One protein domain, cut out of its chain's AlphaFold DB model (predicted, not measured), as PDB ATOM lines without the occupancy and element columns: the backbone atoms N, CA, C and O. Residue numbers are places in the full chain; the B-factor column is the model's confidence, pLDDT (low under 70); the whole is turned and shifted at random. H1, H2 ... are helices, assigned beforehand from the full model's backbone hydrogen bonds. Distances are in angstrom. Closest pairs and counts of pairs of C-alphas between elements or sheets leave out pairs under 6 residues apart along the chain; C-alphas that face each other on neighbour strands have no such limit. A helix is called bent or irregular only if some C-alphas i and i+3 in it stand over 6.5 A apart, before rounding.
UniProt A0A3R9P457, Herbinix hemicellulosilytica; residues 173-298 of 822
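Overview. This is residues 173 to 298 of the 822 residues of a protein of Herbinix hemicellulosilytica (UniProt A0A3R9P457). Three long helices, H1, H3 and H5, lie roughly side by side in a loose bundle along a rod, with H7 crossing H1 and the short H2 folded back on the last part of H1. H4 makes one far end of the rod and H6 the other. The printed part has 126 residues with seven named helices, H1 to H7 in order, and no named strand, and its class is all helix. It is only just loose, close to compact, with a radius of gyration of the C-alphas of 16.9 A and spans of 58 by 26 by 21 A.

Arrangement. Start with H1, residues 173 to 195, the hub, which touches three helices. H2, residues 202 to 211, touches residues 190 to 194 of H1 alone; the closest C-alphas are those of Ala 194 and Gly 202, 5.6 A apart. The two form a helical hairpin, opposite ways at a tilt of 36 degrees, only just steep. H3, residues 214 to 230, is close to H1 but not clearly touching, the same way at a shallow tilt of 15 degrees, with the C-alphas of Arg 186 and Met 214 closest at 7.1 A. H4, residues 234 to 240, touches no helix. H5, residues 247 to 263, touches residues 182 to 189 of H1 with its residues 257 to 261 alone, opposite ways at a shallow tilt of 12 degrees; Val 189 and Tyr 257 have the closest C-alphas, 7.3 A apart. H1, H3 and H5 are the bundle, three helices lengthwise together. H6, residues 268 to 276, is close to H1 but not clearly touching, with the C-alphas of Phe 175 and His 270 closest at 6.0 A. H7, residues 283 to 297, touches residues 179 to 186 of H1 alone, about perpendicular at 83 degrees, and the C-alphas of Gln 183 and Ala 288 are closest at 5.1 A. In H1, H3, H5 and H6 every O i to N i+4 pair is within hydrogen-bond range; in H2 5 of 6 are, in H7 9 of 11, and in H4 1 of 3, beside 2 of 4 O i to N i+3 pairs.

Along the chain. Find C-alpha 173 at (-15.173, 56.652, -4.454); from there H1 runs 32.5 A to Ala 195. H3 runs 24.5 A from C-alpha 214 at (-27.529, 41.164, -15.126), and H5 23.9 A. H7 runs 21.2 A to C-alpha 297 at (-17.245, 43.984, -22.741) and is irregular: C-alphas 284 and 287 are 8.0 A apart.

Size, cuts and confidence. Look to Ala 235 and Ala 276 for the two C-alphas farthest apart, 58.0 A. The printed part has no cut, and no link is long. The mean pLDDT of the printed part is 74.0, with low confidence among others at residues 228 to 247.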
ATOM      1  N   ILE A 173     -13.941  56.529  -5.258       89.12
ATOM      2  CA  ILE A 173     -15.173  56.652  -4.454       89.12
ATOM      3  C   ILE A 173     -16.419  56.659  -5.354       89.12
ATOM      4  O   ILE A 173     -17.434  56.029  -5.050       89.12
ATOM      5  N   LYS A 174     -16.374  57.367  -6.491       89.06
ATOM      6  CA  LYS A 174     -17.471  57.355  -7.479       89.06
ATOM      7  C   LYS A 174     -17.653  55.976  -8.113       89.06
ATOM      8  O   LYS A 174     -18.792  55.574  -8.350       89.06
ATOM      9  N   PHE A 175     -16.561  55.255  -8.355       89.56
ATOM     10  CA  PHE A 175     -16.593  53.876  -8.829       89.56
ATOM     11  C   PHE A 175     -17.299  52.952  -7.829       89.56
ATOM     12  O   PHE A 175     -18.213  52.223  -8.215       89.56
ATOM     13  N   ASP A 176     -16.975  53.064  -6.541       88.44
ATOM     14  CA  ASP A 176     -17.640  52.308  -5.477       88.44
ATOM     15  C   ASP A 176     -19.158  52.571  -5.436       88.44
ATOM     16  O   ASP A 176     -19.966  51.640  -5.388       88.44
ATOM     17  N   LYS A 177     -19.577  53.838  -5.584       89.19
ATOM     18  CA  LYS A 177     -21.002  54.210  -5.685       89.19
ATOM     19  C   LYS A 177     -21.706  53.571  -6.887       89.19
ATOM     20  O   LYS A 177     -22.894  53.263  -6.797       89.19
ATOM     21  N   ILE A 178     -21.011  53.375  -8.008       88.75
ATOM     22  CA  ILE A 178     -21.567  52.672  -9.176       88.75
ATOM     23  C   ILE A 178     -21.781  51.196  -8.858       88.75
ATOM     24  O   ILE A 178     -22.864  50.679  -9.132       88.75
ATOM     25  N   LEU A 179     -20.792  50.540  -8.244       89.62
ATOM     26  CA  LEU A 179     -20.927  49.149  -7.812       89.62
ATOM     27  C   LEU A 179     -22.072  48.992  -6.805       89.62
ATOM     28  O   LEU A 179     -22.869  48.068  -6.932       89.62
ATOM     29  N   ALA A 180     -22.226  49.932  -5.866       89.94
ATOM     30  CA  ALA A 180     -23.346  49.951  -4.926       89.94
ATOM     31  C   ALA A 180     -24.707  50.055  -5.633       89.94
ATOM     32  O   ALA A 180     -25.639  49.334  -5.288       89.94
ATOM     33  N   ARG A 181     -24.830  50.934  -6.639       90.19
ATOM     34  CA  ARG A 181     -26.069  51.091  -7.420       90.19
ATOM     35  C   ARG A 181     -26.409  49.840  -8.225       90.19
ATOM     36  O   ARG A 181     -27.577  49.473  -8.269       90.19
ATOM     37  N   LEU A 182     -25.412  49.198  -8.837       88.19
ATOM     38  CA  LEU A 182     -25.600  47.936  -9.558       88.19
ATOM     39  C   LEU A 182     -26.004  46.807  -8.615       88.19
ATOM     40  O   LEU A 182     -26.967  46.101  -8.896       88.19
ATOM     41  N   GLN A 183     -25.327  46.685  -7.473       90.00
ATOM     42  CA  GLN A 183     -25.665  45.688  -6.463       90.00
ATOM     43  C   GLN A 183     -27.092  45.895  -5.939       90.00
ATOM     44  O   GLN A 183     -27.849  44.933  -5.844       90.00
ATOM     45  N   LYS A 184     -27.482  47.147  -5.661       90.44
ATOM     46  CA  LYS A 184     -28.848  47.486  -5.247       90.44
ATOM     47  C   LYS A 184     -29.866  47.157  -6.334       90.44
ATOM     48  O   LYS A 184     -30.886  46.563  -6.035       90.44
ATOM     49  N   LEU A 185     -29.591  47.492  -7.595       88.44
ATOM     50  CA  LEU A 185     -30.482  47.147  -8.705       88.44
ATOM     51  C   LEU A 185     -30.681  45.631  -8.817       88.44
ATOM     52  O   LEU A 185     -31.802  45.169  -8.991       88.44
ATOM     53  N   ARG A 186     -29.601  44.861  -8.682       86.31
ATOM     54  CA  ARG A 186     -29.653  43.400  -8.689       86.31
ATOM     55  C   ARG A 186     -30.493  42.856  -7.532       86.31
ATOM     56  O   ARG A 186     -31.282  41.935  -7.733       86.31
ATOM     57  N   GLN A 187     -30.341  43.439  -6.345       86.81
ATOM     58  CA  GLN A 187     -31.157  43.109  -5.181       86.81
ATOM     59  C   GLN A 187     -32.637  43.443  -5.422       86.81
ATOM     60  O   GLN A 187     -33.464  42.553  -5.267       86.81
ATOM     61  N   ASP A 188     -32.954  44.652  -5.904       87.56
ATOM     62  CA  ASP A 188     -34.324  45.080  -6.224       87.56
ATOM     63  C   ASP A 188     -34.997  44.120  -7.224       87.56
ATOM     64  O   ASP A 188     -36.159  43.754  -7.049       87.56
ATOM     65  N   VAL A 189     -34.273  43.699  -8.271       83.44
ATOM     66  CA  VAL A 189     -34.776  42.745  -9.274       83.44
ATOM     67  C   VAL A 189     -35.020  41.377  -8.637       83.44
ATOM     68  O   VAL A 189     -36.086  40.797  -8.815       83.44
ATOM     69  N   THR A 190     -34.063  40.875  -7.853       80.81
ATOM     70  CA  THR A 190     -34.173  39.561  -7.195       80.81
ATOM     71  C   THR A 190     -35.318  39.528  -6.177       80.81
ATOM     72  O   THR A 190     -36.058  38.549  -6.113       80.81
ATOM     73  N   GLU A 191     -35.498  40.599  -5.400       82.44
ATOM     74  CA  GLU A 191     -36.594  40.746  -4.437       82.44
ATOM     75  C   GLU A 191     -37.952  40.856  -5.130       82.44
ATOM     76  O   GLU A 191     -38.902  40.205  -4.698       82.44
ATOM     77  N   TYR A 192     -38.042  41.606  -6.234       81.56
ATOM     78  CA  TYR A 192     -39.270  41.698  -7.026       81.56
ATOM     79  C   TYR A 192     -39.714  40.325  -7.548       81.56
ATOM     80  O   TYR A 192     -40.891  39.988  -7.448       81.56
ATOM     81  N   ILE A 193     -38.778  39.509  -8.040       75.06
ATOM     82  CA  ILE A 193     -39.086  38.160  -8.543       75.06
ATOM     83  C   ILE A 193     -39.442  37.204  -7.401       75.06
ATOM     84  O   ILE A 193     -40.350  36.386  -7.526       75.06
ATOM     85  N   ALA A 194     -38.744  37.295  -6.267       71.88
ATOM     86  CA  ALA A 194     -39.082  36.488  -5.099       71.88
ATOM     87  C   ALA A 194     -40.494  36.822  -4.579       71.88
ATOM     88  O   ALA A 194     -41.231  35.926  -4.174       71.88
ATOM     89  N   ALA A 195     -40.889  38.099  -4.624       72.75
ATOM     90  CA  ALA A 195     -42.214  38.557  -4.212       72.75
ATOM     91  C   ALA A 195     -43.325  38.202  -5.216       72.75
ATOM     92  O   ALA A 195     -44.475  38.035  -4.812       72.75
ATOM     93  N   SER A 196     -43.005  38.071  -6.506       66.12
ATOM     94  CA  SER A 196     -43.990  37.794  -7.557       66.12
ATOM     95  C   SER A 196     -44.452  36.333  -7.622       66.12
ATOM     96  O   SER A 196     -45.316  36.026  -8.439       66.12
ATOM     97  N   LYS A 197     -43.906  35.434  -6.779       63.41
ATOM     98  CA  LYS A 197     -44.216  33.986  -6.741       63.41
ATOM     99  C   LYS A 197     -44.164  33.300  -8.117       63.41
ATOM    100  O   LYS A 197     -44.826  32.293  -8.340       63.41
ATOM    101  N   ILE A 198     -43.362  33.839  -9.039       60.72
ATOM    102  CA  ILE A 198     -43.167  33.277 -10.382       60.72
ATOM    103  C   ILE A 198     -42.572  31.853 -10.285       60.72
ATOM    104  O   ILE A 198     -42.849  31.011 -11.128       60.72
ATOM    105  N   TYR A 199     -41.834  31.546  -9.216       58.19
ATOM    106  CA  TYR A 199     -41.245  30.230  -8.955       58.19
ATOM    107  C   TYR A 199     -41.808  29.592  -7.676       58.19
ATOM    108  O   TYR A 199     -42.178  30.304  -6.740       58.19
ATOM    109  N   GLU A 200     -41.832  28.255  -7.625       54.97
ATOM    110  CA  GLU A 200     -42.452  27.471  -6.540       54.97
ATOM    111  C   GLU A 200     -41.636  27.465  -5.227       54.97
ATOM    112  O   GLU A 200     -42.224  27.409  -4.149       54.97
ATOM    113  N   THR A 201     -40.307  27.640  -5.282       61.47
ATOM    114  CA  THR A 201     -39.402  27.730  -4.113       61.47
ATOM    115  C   THR A 201     -38.477  28.956  -4.211       61.47
ATOM    116  O   THR A 201     -37.542  29.022  -5.009       61.47
ATOM    117  N   GLY A 202     -38.722  29.977  -3.378       59.38
ATOM    118  CA  GLY A 202     -38.015  31.270  -3.445       59.38
ATOM    119  C   GLY A 202     -36.512  31.232  -3.115       59.38
ATOM    120  O   GLY A 202     -35.782  32.152  -3.489       59.38
ATOM    121  N   GLU A 203     -36.029  30.192  -2.432       61.78
ATOM    122  CA  GLU A 203     -34.618  30.037  -2.047       61.78
ATOM    123  C   GLU A 203     -33.749  29.435  -3.156       61.78
ATOM    124  O   GLU A 203     -32.694  29.993  -3.469       61.78
ATOM    125  N   GLU A 204     -34.210  28.377  -3.826       60.78
ATOM    126  CA  GLU A 204     -33.505  27.791  -4.977       60.78
ATOM    127  C   GLU A 204     -33.376  28.796  -6.124       60.78
ATOM    128  O   GLU A 204     -32.319  28.912  -6.754       60.78
ATOM    129  N   LEU A 205     -34.416  29.608  -6.336       66.62
ATOM    130  CA  LEU A 205     -34.392  30.667  -7.332       66.62
ATOM    131  C   LEU A 205     -33.353  31.744  -7.015       66.62
ATOM    132  O   LEU A 205     -32.603  32.151  -7.902       66.62
ATOM    133  N   LYS A 206     -33.286  32.215  -5.763       65.00
ATOM    134  CA  LYS A 206     -32.276  33.205  -5.356       65.00
ATOM    135  C   LYS A 206     -30.870  32.684  -5.640       65.00
ATOM    136  O   LYS A 206     -30.032  33.437  -6.136       65.00
ATOM    137  N   VAL A 207     -30.623  31.393  -5.413       68.19
ATOM    138  CA  VAL A 207     -29.343  30.755  -5.743       68.19
ATOM    139  C   VAL A 207     -29.120  30.702  -7.258       68.19
ATOM    140  O   VAL A 207     -28.047  31.097  -7.713       68.19
ATOM    141  N   LYS A 208     -30.120  30.311  -8.057       70.50
ATOM    142  CA  LYS A 208     -30.011  30.260  -9.527       70.50
ATOM    143  C   LYS A 208     -29.763  31.647 -10.142       70.50
ATOM    144  O   LYS A 208     -28.785  31.843 -10.862       70.50
ATOM    145  N   LEU A 209     -30.573  32.642  -9.778       69.12
ATOM    146  CA  LEU A 209     -30.471  34.024 -10.263       69.12
ATOM    147  C   LEU A 209     -29.207  34.739  -9.761       69.12
ATOM    148  O   LEU A 209     -28.632  35.573 -10.464       69.12
ATOM    149  N   SER A 210     -28.712  34.402  -8.565       67.12
ATOM    150  CA  SER A 210     -27.452  34.964  -8.054       67.12
ATOM    151  C   SER A 210     -26.215  34.520  -8.849       67.12
ATOM    152  O   SER A 210     -25.184  35.187  -8.769       67.12
ATOM    153  N   ARG A 211     -26.317  33.455  -9.657       68.38
ATOM    154  CA  ARG A 211     -25.237  32.984 -10.543       68.38
ATOM    155  C   ARG A 211     -25.269  33.622 -11.932       68.38
ATOM    156  O   ARG A 211     -24.236  33.670 -12.594       68.38
ATOM    157  N   LEU A 212     -26.420  34.136 -12.362       69.31
ATOM    158  CA  LEU A 212     -26.570  34.802 -13.656       69.31
ATOM    159  C   LEU A 212     -26.002  36.222 -13.615       69.31
ATOM    160  O   LEU A 212     -25.983  36.881 -12.576       69.31
ATOM    161  N   ARG A 213     -25.529  36.720 -14.753       79.31
ATOM    162  CA  ARG A 213     -25.156  38.135 -14.891       79.31
ATOM    163  C   ARG A 213     -26.381  38.978 -15.223       79.31
ATOM    164  O   ARG A 213     -27.351  38.437 -15.739       79.31
ATOM    165  N   MET A 214     -26.352  40.287 -14.972       76.00
ATOM    166  CA  MET A 214     -27.529  41.164 -15.126       76.00
ATOM    167  C   MET A 214     -28.213  41.085 -16.500       76.00
ATOM    168  O   MET A 214     -29.437  41.147 -16.562       76.00
ATOM    169  N   ALA A 215     -27.463  40.937 -17.596       67.50
ATOM    170  CA  ALA A 215     -28.070  40.790 -18.921       67.50
ATOM    171  C   ALA A 215     -28.815  39.450 -19.069       67.50
ATOM    172  O   ALA A 215     -29.977  39.440 -19.463       67.50
ATOM    173  N   GLY A 216     -28.175  38.340 -18.686       67.56
ATOM    174  CA  GLY A 216     -28.802  37.014 -18.686       67.56
ATOM    175  C   GLY A 216     -29.950  36.896 -17.681       67.56
ATOM    176  O   GLY A 216     -30.937  36.227 -17.956       67.56
ATOM    177  N   LEU A 217     -29.860  37.619 -16.562       73.06
ATOM    178  CA  LEU A 217     -30.909  37.731 -15.556       73.06
ATOM    179  C   LEU A 217     -32.199  38.267 -16.193       73.06
ATOM    180  O   LEU A 217     -33.235  37.628 -16.070       73.06
ATOM    181  N   PHE A 218     -32.144  39.394 -16.915       76.06
ATOM    182  CA  PHE A 218     -33.328  39.956 -17.576       76.06
ATOM    183  C   PHE A 218     -33.950  38.994 -18.595       76.06
ATOM    184  O   PHE A 218     -35.173  38.847 -18.622       76.06
ATOM    185  N   THR A 219     -33.123  38.327 -19.403       71.81
ATOM    186  CA  THR A 219     -33.585  37.371 -20.416       71.81
ATOM    187  C   THR A 219     -34.256  36.157 -19.787       71.81
ATOM    188  O   THR A 219     -35.352  35.788 -20.201       71.81
ATOM    189  N   GLU A 220     -33.644  35.564 -18.762       75.38
ATOM    190  CA  GLU A 220     -34.175  34.358 -18.125       75.38
ATOM    191  C   GLU A 220     -35.492  34.636 -17.395       75.38
ATOM    192  O   GLU A 220     -36.433  33.854 -17.502       75.38
ATOM    193  N   ILE A 221     -35.619  35.792 -16.731       74.62
ATOM    194  CA  ILE A 221     -36.887  36.178 -16.094       74.62
ATOM    195  C   ILE A 221     -37.981  36.373 -17.151       74.62
ATOM    196  O   ILE A 221     -39.114  35.944 -16.937       74.62
ATOM    197  N   ARG A 222     -37.661  37.017 -18.281       75.62
ATOM    198  CA  ARG A 222     -38.641  37.283 -19.342       75.62
ATOM    199  C   ARG A 222     -39.097  35.998 -20.029       75.62
ATOM    200  O   ARG A 222     -40.298  35.782 -20.139       75.62
ATOM    201  N   SER A 223     -38.151  35.141 -20.412       72.62
ATOM    202  CA  SER A 223     -38.424  33.843 -21.037       72.62
ATOM    203  C   SER A 223     -39.281  32.959 -20.137       72.62
ATOM    204  O   SER A 223     -40.269  32.397 -20.597       72.62
ATOM    205  N   TYR A 224     -38.964  32.898 -18.843       72.00
ATOM    206  CA  TYR A 224     -39.737  32.102 -17.899       72.00
ATOM    207  C   TYR A 224     -41.150  32.668 -17.678       72.00
ATOM    208  O   TYR A 224     -42.118  31.919 -17.585       72.00
ATOM    209  N   PHE A 225     -41.306  33.996 -17.622       72.62
ATOM    210  CA  PHE A 225     -42.630  34.618 -17.522       72.62
ATOM    211  C   PHE A 225     -43.492  34.348 -18.768       72.62
ATOM    212  O   PHE A 225     -44.691  34.101 -18.647       72.62
ATOM    213  N   GLU A 226     -42.891  34.357 -19.960       71.88
ATOM    214  CA  GLU A 226     -43.566  34.004 -21.215       71.88
ATOM    215  C   GLU A 226     -43.971  32.525 -21.257       71.88
ATOM    216  O   GLU A 226     -45.113  32.220 -21.607       71.88
ATOM    217  N   GLU A 227     -43.091  31.621 -20.819       71.25
ATOM    218  CA  GLU A 227     -43.391  30.193 -20.685       71.25
ATOM    219  C   GLU A 227     -44.568  29.960 -19.723       71.25
ATOM    220  O   GLU A 227     -45.518  29.239 -20.045       71.25
ATOM    221  N   LEU A 228     -44.572  30.653 -18.583       68.56
ATOM    222  CA  LEU A 228     -45.626  30.560 -17.574       68.56
ATOM    223  C   LEU A 228     -46.979  31.075 -18.092       68.56
ATOM    224  O   LEU A 228     -48.015  30.504 -17.757       68.56
ATOM    225  N   LEU A 229     -46.982  32.107 -18.941       67.38
ATOM    226  CA  LEU A 229     -48.186  32.575 -19.634       67.38
ATOM    227  C   LEU A 229     -48.667  31.587 -20.705       67.38
ATOM    228  O   LEU A 229     -49.874  31.420 -20.866       67.38
ATOM    229  N   SER A 230     -47.747  30.938 -21.424       65.19
ATOM    230  CA  SER A 230     -48.077  29.991 -22.499       65.19
ATOM    231  C   SER A 230     -48.630  28.655 -21.989       65.19
ATOM    232  O   SER A 230     -49.531  28.089 -22.602       65.19
ATOM    233  N   ASN A 231     -48.156  28.194 -20.826       60.22
ATOM    234  CA  ASN A 231     -48.539  26.915 -20.220       60.22
ATOM    235  C   ASN A 231     -49.743  27.022 -19.263       60.22
ATOM    236  O   ASN A 231     -50.156  26.031 -18.650       60.22
ATOM    237  N   ALA A 232     -50.320  28.214 -19.089       57.09
ATOM    238  CA  ALA A 232     -51.394  28.433 -18.132       57.09
ATOM    239  C   ALA A 232     -52.786  28.146 -18.724       57.09
ATOM    240  O   ALA A 232     -53.258  28.807 -19.644       57.09
ATOM    241  N   ASN A 233     -53.490  27.178 -18.130       52.41
ATOM    242  CA  ASN A 233     -54.881  26.856 -18.457       52.41
ATOM    243  C   ASN A 233     -55.816  28.025 -18.028       52.41
ATOM    244  O   ASN A 233     -55.778  28.401 -16.847       52.41
ATOM    245  N   PRO A 234     -56.669  28.591 -18.913       52.16
ATOM    246  CA  PRO A 234     -57.476  29.793 -18.635       52.16
ATOM    247  C   PRO A 234     -58.337  29.718 -17.364       52.16
ATOM    248  O   PRO A 234     -58.558  30.729 -16.699       52.16
ATOM    249  N   ALA A 235     -58.777  28.516 -16.977       45.31
ATOM    250  CA  ALA A 235     -59.578  28.286 -15.773       45.31
ATOM    251  C   ALA A 235     -58.765  28.311 -14.456       45.31
ATOM    252  O   ALA A 235     -59.314  28.656 -13.413       45.31
ATOM    253  N   LYS A 236     -57.455  28.005 -14.489       48.34
ATOM    254  CA  LYS A 236     -56.537  28.082 -13.324       48.34
ATOM    255  C   LYS A 236     -55.879  29.461 -13.163       48.34
ATOM    256  O   LYS A 236     -55.417  29.794 -12.074       48.34
ATOM    257  N   LEU A 237     -55.853  30.273 -14.223       49.44
ATOM    258  CA  LEU A 237     -55.344  31.652 -14.204       49.44
ATOM    259  C   LEU A 237     -56.161  32.556 -13.269       49.44
ATOM    260  O   LEU A 237     -55.587  33.352 -12.531       49.44
ATOM    261  N   LYS A 238     -57.487  32.372 -13.233       45.88
ATOM    262  CA  LYS A 238     -58.400  33.179 -12.409       45.88
ATOM    263  C   LYS A 238     -58.239  32.963 -10.898       45.88
ATOM    264  O   LYS A 238     -58.583  33.861 -10.145       45.88
ATOM    265  N   SER A 239     -57.711  31.812 -10.462       45.62
ATOM    266  CA  SER A 239     -57.492  31.501  -9.038       45.62
ATOM    267  C   SER A 239     -56.038  31.661  -8.578       45.62
ATOM    268  O   SER A 239     -55.780  31.614  -7.382       45.62
ATOM    269  N   ARG A 240     -55.071  31.797  -9.503       50.53
ATOM    270  CA  ARG A 240     -53.656  32.090  -9.183       50.53
ATOM    271  C   ARG A 240     -53.311  33.578  -9.304       50.53
ATOM    272  O   ARG A 240     -52.347  34.013  -8.681       50.53
ATOM    273  N   MET A 241     -54.080  34.355 -10.070       48.75
ATOM    274  CA  MET A 241     -53.922  35.808 -10.189       48.75
ATOM    275  C   MET A 241     -54.711  36.561  -9.110       48.75
ATOM    276  O   MET A 241     -55.573  37.384  -9.417       48.75
ATOM    277  N   ASP A 242     -54.379  36.337  -7.842       44.78
ATOM    278  CA  ASP A 242     -54.657  37.352  -6.828       44.78
ATOM    279  C   ASP A 242     -53.709  38.537  -7.078       44.78
ATOM    280  O   ASP A 242     -52.514  38.483  -6.791       44.78
ATOM    281  N   LEU A 243     -54.254  39.574  -7.721       46.44
ATOM    282  CA  LEU A 243     -53.832  40.982  -7.707       46.44
ATOM    283  C   LEU A 243     -52.347  41.255  -7.365       46.44
ATOM    284  O   LEU A 243     -52.040  41.546  -6.209       46.44
ATOM    285  N   LYS A 244     -51.449  41.253  -8.375       47.75
ATOM    286  CA  LYS A 244     -50.237  42.125  -8.422       47.75
ATOM    287  C   LYS A 244     -49.348  42.041  -9.676       47.75
ATOM    288  O   LYS A 244     -48.434  42.850  -9.795       47.75
ATOM    289  N   LEU A 245     -49.546  41.092 -10.595       56.69
ATOM    290  CA  LEU A 245     -48.745  41.016 -11.829       56.69
ATOM    291  C   LEU A 245     -49.618  40.736 -13.057       56.69
ATOM    292  O   LEU A 245     -49.827  39.591 -13.449       56.69
ATOM    293  N   SER A 246     -50.107  41.797 -13.696       65.12
ATOM    294  CA  SER A 246     -50.554  41.722 -15.092       65.12
ATOM    295  C   SER A 246     -49.333  41.765 -16.032       65.12
ATOM    296  O   SER A 246     -48.329  42.395 -15.694       65.12
ATOM    297  N   LYS A 247     -49.389  41.133 -17.220       68.44
ATOM    298  CA  LYS A 247     -48.303  41.206 -18.227       68.44
ATOM    299  C   LYS A 247     -47.841  42.655 -18.502       68.44
ATOM    300  O   LYS A 247     -46.636  42.890 -18.446       68.44
ATOM    301  N   PRO A 248     -48.745  43.645 -18.674       71.38
ATOM    302  CA  PRO A 248     -48.350  45.044 -18.843       71.38
ATOM    303  C   PRO A 248     -47.583  45.627 -17.648       71.38
ATOM    304  O   PRO A 248     -46.656  46.414 -17.831       71.38
ATOM    305  N   GLU A 249     -47.949  45.260 -16.419       75.88
ATOM    306  CA  GLU A 249     -47.295  45.750 -15.202       75.88
ATOM    307  C   GLU A 249     -45.908  45.125 -15.005       75.88
ATOM    308  O   GLU A 249     -44.955  45.835 -14.670       75.88
ATOM    309  N   PHE A 250     -45.769  43.829 -15.301       79.94
ATOM    310  CA  PHE A 250     -44.481  43.139 -15.329       79.94
ATOM    311  C   PHE A 250     -43.546  43.738 -16.384       79.94
ATOM    312  O   PHE A 250     -42.421  44.116 -16.055       79.94
ATOM    313  N   ASP A 251     -44.018  43.905 -17.626       75.88
ATOM    314  CA  ASP A 251     -43.234  44.518 -18.705       75.88
ATOM    315  C   ASP A 251     -42.833  45.954 -18.344       75.88
ATOM    316  O   ASP A 251     -41.677  46.340 -18.520       75.88
ATOM    317  N   LYS A 252     -43.747  46.747 -17.764       80.69
ATOM    318  CA  LYS A 252     -43.448  48.107 -17.287       80.69
ATOM    319  C   LYS A 252     -42.338  48.103 -16.236       80.69
ATOM    320  O   LYS A 252     -41.395  48.890 -16.348       80.69
ATOM    321  N   ARG A 253     -42.424  47.223 -15.234       82.44
ATOM    322  CA  ARG A 253     -41.433  47.132 -14.153       82.44
ATOM    323  C   ARG A 253     -40.086  46.616 -14.657       82.44
ATOM    324  O   ARG A 253     -39.043  47.142 -14.274       82.44
ATOM    325  N   MET A 254     -40.096  45.643 -15.562       80.44
ATOM    326  CA  MET A 254     -38.877  45.111 -16.164       80.44
ATOM    327  C   MET A 254     -38.192  46.152 -17.053       80.44
ATOM    328  O   MET A 254     -36.986  46.361 -16.936       80.44
ATOM    329  N   ASN A 255     -38.962  46.895 -17.854       77.62
ATOM    330  CA  ASN A 255     -38.458  48.024 -18.637       77.62
ATOM    331  C   ASN A 255     -37.885  49.136 -17.740       77.62
ATOM    332  O   ASN A 255     -36.858  49.723 -18.083       77.62
ATOM    333  N   GLU A 256     -38.482  49.399 -16.571       85.12
ATOM    334  CA  GLU A 256     -37.932  50.321 -15.567       85.12
ATOM    335  C   GLU A 256     -36.557  49.847 -15.061       85.12
ATOM    336  O   GLU A 256     -35.604  50.631 -15.036       85.12
ATOM    337  N   TYR A 257     -36.410  48.565 -14.709       84.19
ATOM    338  CA  TYR A 257     -35.127  48.007 -14.270       84.19
ATOM    339  C   TYR A 257     -34.075  47.987 -15.382       84.19
ATOM    340  O   TYR A 257     -32.915  48.317 -15.121       84.19
ATOM    341  N   VAL A 258     -34.465  47.673 -16.621       77.38
ATOM    342  CA  VAL A 258     -33.587  47.751 -17.798       77.38
ATOM    343  C   VAL A 258     -33.135  49.192 -18.030       77.38
ATOM    344  O   VAL A 258     -31.944  49.428 -18.231       77.38
ATOM    345  N   LYS A 259     -34.037  50.175 -17.922       76.88
ATOM    346  CA  LYS A 259     -33.696  51.601 -18.026       76.88
ATOM    347  C   LYS A 259     -32.717  52.017 -16.925       76.88
ATOM    348  O   LYS A 259     -31.652  52.550 -17.230       76.88
ATOM    349  N   ARG A 260     -32.993  51.665 -15.663       83.06
ATOM    350  CA  ARG A 260     -32.076  51.895 -14.530       83.06
ATOM    351  C   ARG A 260     -30.712  51.237 -14.758       83.06
ATOM    352  O   ARG A 260     -29.688  51.848 -14.456       83.06
ATOM    353  N   TYR A 261     -30.677  50.019 -15.305       80.38
ATOM    354  CA  TYR A 261     -29.433  49.346 -15.670       80.38
ATOM    355  C   TYR A 261     -28.688  50.126 -16.751       80.38
ATOM    356  O   TYR A 261     -27.494  50.372 -16.590       80.38
ATOM    357  N   GLN A 262     -29.365  50.559 -17.819       73.62
ATOM    358  CA  GLN A 262     -28.788  51.347 -18.913       73.62
ATOM    359  C   GLN A 262     -28.224  52.691 -18.426       73.62
ATOM    360  O   GLN A 262     -27.093  53.035 -18.791       73.62
ATOM    361  N   ASP A 263     -28.939  53.377 -17.533       77.56
ATOM    362  CA  ASP A 263     -28.573  54.681 -16.966       77.56
ATOM    363  C   ASP A 263     -27.311  54.640 -16.092       77.56
ATOM    364  O   ASP A 263     -26.612  55.649 -15.947       77.56
ATOM    365  N   ILE A 264     -26.950  53.475 -15.540       79.56
ATOM    366  CA  ILE A 264     -25.699  53.324 -14.788       79.56
ATOM    367  C   ILE A 264     -24.507  53.362 -15.754       79.56
ATOM    368  O   ILE A 264     -24.118  52.355 -16.348       79.56
ATOM    369  N   ARG A 265     -23.894  54.534 -15.917       72.94
ATOM    370  CA  ARG A 265     -22.754  54.742 -16.822       72.94
ATOM    371  C   ARG A 265     -21.427  54.764 -16.066       72.94
ATOM    372  O   ARG A 265     -21.247  55.528 -15.120       72.94
ATOM    373  N   ALA A 266     -20.462  53.970 -16.529       74.44
ATOM    374  CA  ALA A 266     -19.071  54.104 -16.105       74.44
ATOM    375  C   ALA A 266     -18.373  55.213 -16.902       74.44
ATOM    376  O   ALA A 266     -18.448  55.265 -18.128       74.44
ATOM    377  N   LEU A 267     -17.672  56.102 -16.198       74.56
ATOM    378  CA  LEU A 267     -16.847  57.142 -16.805       74.56
ATOM    379  C   LEU A 267     -15.503  56.565 -17.270       74.56
ATOM    380  O   LEU A 267     -15.082  55.491 -16.839       74.56
ATOM    381  N   LYS A 268     -14.783  57.321 -18.109       73.38
ATOM    382  CA  LYS A 268     -13.445  56.937 -18.598       73.38
ATOM    383  C   LYS A 268     -12.483  56.556 -17.467       73.38
ATOM    384  O   LYS A 268     -11.762  55.572 -17.603       73.38
ATOM    385  N   GLY A 269     -12.499  57.294 -16.354       72.81
ATOM    386  CA  GLY A 269     -11.652  57.013 -15.191       72.81
ATOM    387  C   GLY A 269     -11.943  55.659 -14.538       72.81
ATOM    388  O   GLY A 269     -11.017  54.982 -14.103       72.81
ATOM    389  N   HIS A 270     -13.203  55.215 -14.530       85.12
ATOM    390  CA  HIS A 270     -13.608  53.904 -14.012       85.12
ATOM    391  C   HIS A 270     -13.180  52.768 -14.949       85.12
ATOM    392  O   HIS A 270     -12.674  51.741 -14.505       85.12
ATOM    393  N   ILE A 271     -13.331  52.973 -16.262       81.25
ATOM    394  CA  ILE A 271     -12.894  52.009 -17.283       81.25
ATOM    395  C   ILE A 271     -11.375  51.835 -17.228       81.25
ATOM    396  O   ILE A 271     -10.884  50.709 -17.290       81.25
ATOM    397  N   ARG A 272     -10.627  52.938 -17.079       88.12
ATOM    398  CA  ARG A 272      -9.176  52.894 -16.870       88.12
ATOM    399  C   ARG A 272      -8.835  52.077 -15.629       88.12
ATOM    400  O   ARG A 272      -7.996  51.201 -15.734       88.12
ATOM    401  N   LEU A 273      -9.500  52.328 -14.499       87.56
ATOM    402  CA  LEU A 273      -9.249  51.612 -13.246       87.56
ATOM    403  C   LEU A 273      -9.468  50.094 -13.394       87.56
ATOM    404  O   LEU A 273      -8.624  49.310 -12.975       87.56
ATOM    405  N   LEU A 274     -10.546  49.676 -14.064       86.75
ATOM    406  CA  LEU A 274     -10.825  48.262 -14.345       86.75
ATOM    407  C   LEU A 274      -9.776  47.606 -15.250       86.75
ATOM    408  O   LEU A 274      -9.395  46.463 -15.017       86.75
ATOM    409  N   LYS A 275      -9.312  48.322 -16.280       84.69
ATOM    410  CA  LYS A 275      -8.238  47.842 -17.165       84.69
ATOM    411  C   LYS A 275      -6.893  47.799 -16.458       84.69
ATOM    412  O   LYS A 275      -6.132  46.863 -16.665       84.69
ATOM    413  N   ALA A 276      -6.615  48.813 -15.641       86.88
ATOM    414  CA  ALA A 276      -5.412  48.884 -14.840       86.88
ATOM    415  C   ALA A 276      -5.361  47.682 -13.904       86.88
ATOM    416  O   ALA A 276      -4.302  47.092 -13.805       86.88
ATOM    417  N   PHE A 277      -6.479  47.279 -13.291       90.19
ATOM    418  CA  PHE A 277      -6.555  46.216 -12.286       90.19
ATOM    419  C   PHE A 277      -7.471  45.049 -12.725       90.19
ATOM    420  O   PHE A 277      -8.593  44.912 -12.228       90.19
ATOM    421  N   PRO A 278      -7.008  44.165 -13.635       82.31
ATOM    422  CA  PRO A 278      -7.840  43.096 -14.199       82.31
ATOM    423  C   PRO A 278      -8.290  42.066 -13.155       82.31
ATOM    424  O   PRO A 278      -9.410  41.570 -13.234       82.31
ATOM    425  N   HIS A 279      -7.467  41.808 -12.136       85.81
ATOM    426  CA  HIS A 279      -7.767  40.886 -11.033       85.81
ATOM    427  C   HIS A 279      -8.407  41.571  -9.814       85.81
ATOM    428  O   HIS A 279      -8.432  40.993  -8.732       85.81
ATOM    429  N   MET A 280      -8.928  42.796  -9.969       89.19
ATOM    430  CA  MET A 280      -9.626  43.496  -8.887       89.19
ATOM    431  C   MET A 280     -10.774  42.648  -8.326       89.19
ATOM    432  O   MET A 280     -11.532  42.052  -9.103       89.19
ATOM    433  N   ARG A 281     -10.919  42.669  -6.998       89.19
ATOM    434  CA  ARG A 281     -12.019  42.062  -6.234       89.19
ATOM    435  C   ARG A 281     -12.815  43.136  -5.497       89.19
ATOM    436  O   ARG A 281     -12.236  44.110  -5.018       89.19
ATOM    437  N   ALA A 282     -14.124  42.948  -5.362       88.25
ATOM    438  CA  ALA A 282     -15.035  43.884  -4.698       88.25
ATOM    439  C   ALA A 282     -15.820  43.253  -3.533       88.25
ATOM    440  O   ALA A 282     -16.906  43.724  -3.198       88.25
ATOM    441  N   GLY A 283     -15.304  42.184  -2.912       82.88
ATOM    442  CA  GLY A 283     -15.888  41.567  -1.713       82.88
ATOM    443  C   GLY A 283     -17.395  41.309  -1.848       82.88
ATOM    444  O   GLY A 283     -17.831  40.551  -2.709       82.88
ATOM    445  N   LYS A 284     -18.214  41.997  -1.037       82.00
ATOM    446  CA  LYS A 284     -19.693  41.897  -1.065       82.00
ATOM    447  C   LYS A 284     -20.345  42.366  -2.382       82.00
ATOM    448  O   LYS A 284     -21.528  42.119  -2.588       82.00
ATOM    449  N   ARG A 285     -19.611  43.067  -3.252       87.56
ATOM    450  CA  ARG A 285     -20.071  43.639  -4.534       87.56
ATOM    451  C   ARG A 285     -19.416  42.966  -5.746       87.56
ATOM    452  O   ARG A 285     -19.403  43.539  -6.834       87.56
ATOM    453  N   GLU A 286     -18.870  41.763  -5.577       86.69
ATOM    454  CA  GLU A 286     -18.198  41.016  -6.650       86.69
ATOM    455  C   GLU A 286     -19.116  40.774  -7.861       86.69
ATOM    456  O   GLU A 286     -18.703  40.955  -9.007       86.69
ATOM    457  N   SER A 287     -20.388  40.441  -7.621       83.88
ATOM    458  CA  SER A 287     -21.381  40.260  -8.684       83.88
ATOM    459  C   SER A 287     -21.583  41.542  -9.494       83.88
ATOM    460  O   SER A 287     -21.475  41.510 -10.716       83.88
ATOM    461  N   ALA A 288     -21.748  42.690  -8.825       86.81
ATOM    462  CA  ALA A 288     -21.859  43.994  -9.480       86.81
ATOM    463  C   ALA A 288     -20.595  44.391 -10.265       86.81
ATOM    464  O   ALA A 288     -20.696  45.016 -11.323       86.81
ATOM    465  N   LEU A 289     -19.404  44.027  -9.775       87.75
ATOM    466  CA  LEU A 289     -18.141  44.243 -10.490       87.75
ATOM    467  C   LEU A 289     -18.102  43.444 -11.799       87.75
ATOM    468  O   LEU A 289     -17.706  43.978 -12.838       87.75
ATOM    469  N   ASN A 290     -18.542  42.188 -11.762       85.12
ATOM    470  CA  ASN A 290     -18.602  41.328 -12.941       85.12
ATOM    471  C   ASN A 290     -19.693  41.765 -13.925       85.12
ATOM    472  O   ASN A 290     -19.427  41.803 -15.124       85.12
ATOM    473  N   ASP A 291     -20.860  42.191 -13.432       82.88
ATOM    474  CA  ASP A 291     -21.924  42.783 -14.253       82.88
ATOM    475  C   ASP A 291     -21.425  44.056 -14.960       82.88
ATOM    476  O   ASP A 291     -21.690  44.273 -16.140       82.88
ATOM    477  N   LEU A 292     -20.633  44.887 -14.272       83.31
ATOM    478  CA  LEU A 292     -20.037  46.079 -14.874       83.31
ATOM    479  C   LEU A 292     -18.963  45.738 -15.918       83.31
ATOM    480  O   LEU A 292     -18.916  46.379 -16.970       83.31
ATOM    481  N   ARG A 293     -18.104  44.744 -15.650       81.56
ATOM    482  CA  ARG A 293     -17.125  44.237 -16.629       81.56
ATOM    483  C   ARG A 293     -17.828  43.716 -17.874       81.56
ATOM    484  O   ARG A 293     -17.416  44.067 -18.976       81.56
ATOM    485  N   GLU A 294     -18.904  42.954 -17.696       73.56
ATOM    486  CA  GLU A 294     -19.727  42.471 -18.797       73.56
ATOM    487  C   GLU A 294     -20.372  43.624 -19.560       73.56
ATOM    488  O   GLU A 294     -20.272  43.673 -20.776       73.56
ATOM    489  N   LYS A 295     -20.967  44.601 -18.874       71.56
ATOM    490  CA  LYS A 295     -21.546  45.781 -19.527       71.56
ATOM    491  C   LYS A 295     -20.522  46.539 -20.380       71.56
ATOM    492  O   LYS A 295     -20.875  47.148 -21.386       71.56
ATOM    493  N   LEU A 296     -19.252  46.519 -19.978       67.56
ATOM    494  CA  LEU A 296     -18.151  47.145 -20.708       67.56
ATOM    495  C   LEU A 296     -17.571  46.257 -21.820       67.56
ATOM    496  O   LEU A 296     -17.070  46.801 -22.807       67.56
ATOM    497  N   SER A 297     -17.628  44.928 -21.682       56.88
ATOM    498  CA  SER A 297     -17.245  43.984 -22.741       56.88
ATOM    499  C   SER A 297     -18.341  43.843 -23.799       56.88
ATOM    500  O   SER A 297     -18.043  43.732 -24.986       56.88
ATOM    501  N   MET A 298     -19.606  43.919 -23.385       45.38
ATOM    502  CA  MET A 298     -20.804  43.903 -24.219       45.38
ATOM    503  C   MET A 298     -21.072  45.286 -24.806       45.38
ATOM    504  O   MET A 298     -22.079  45.936 -24.538       45.38
TER     505      MET A 298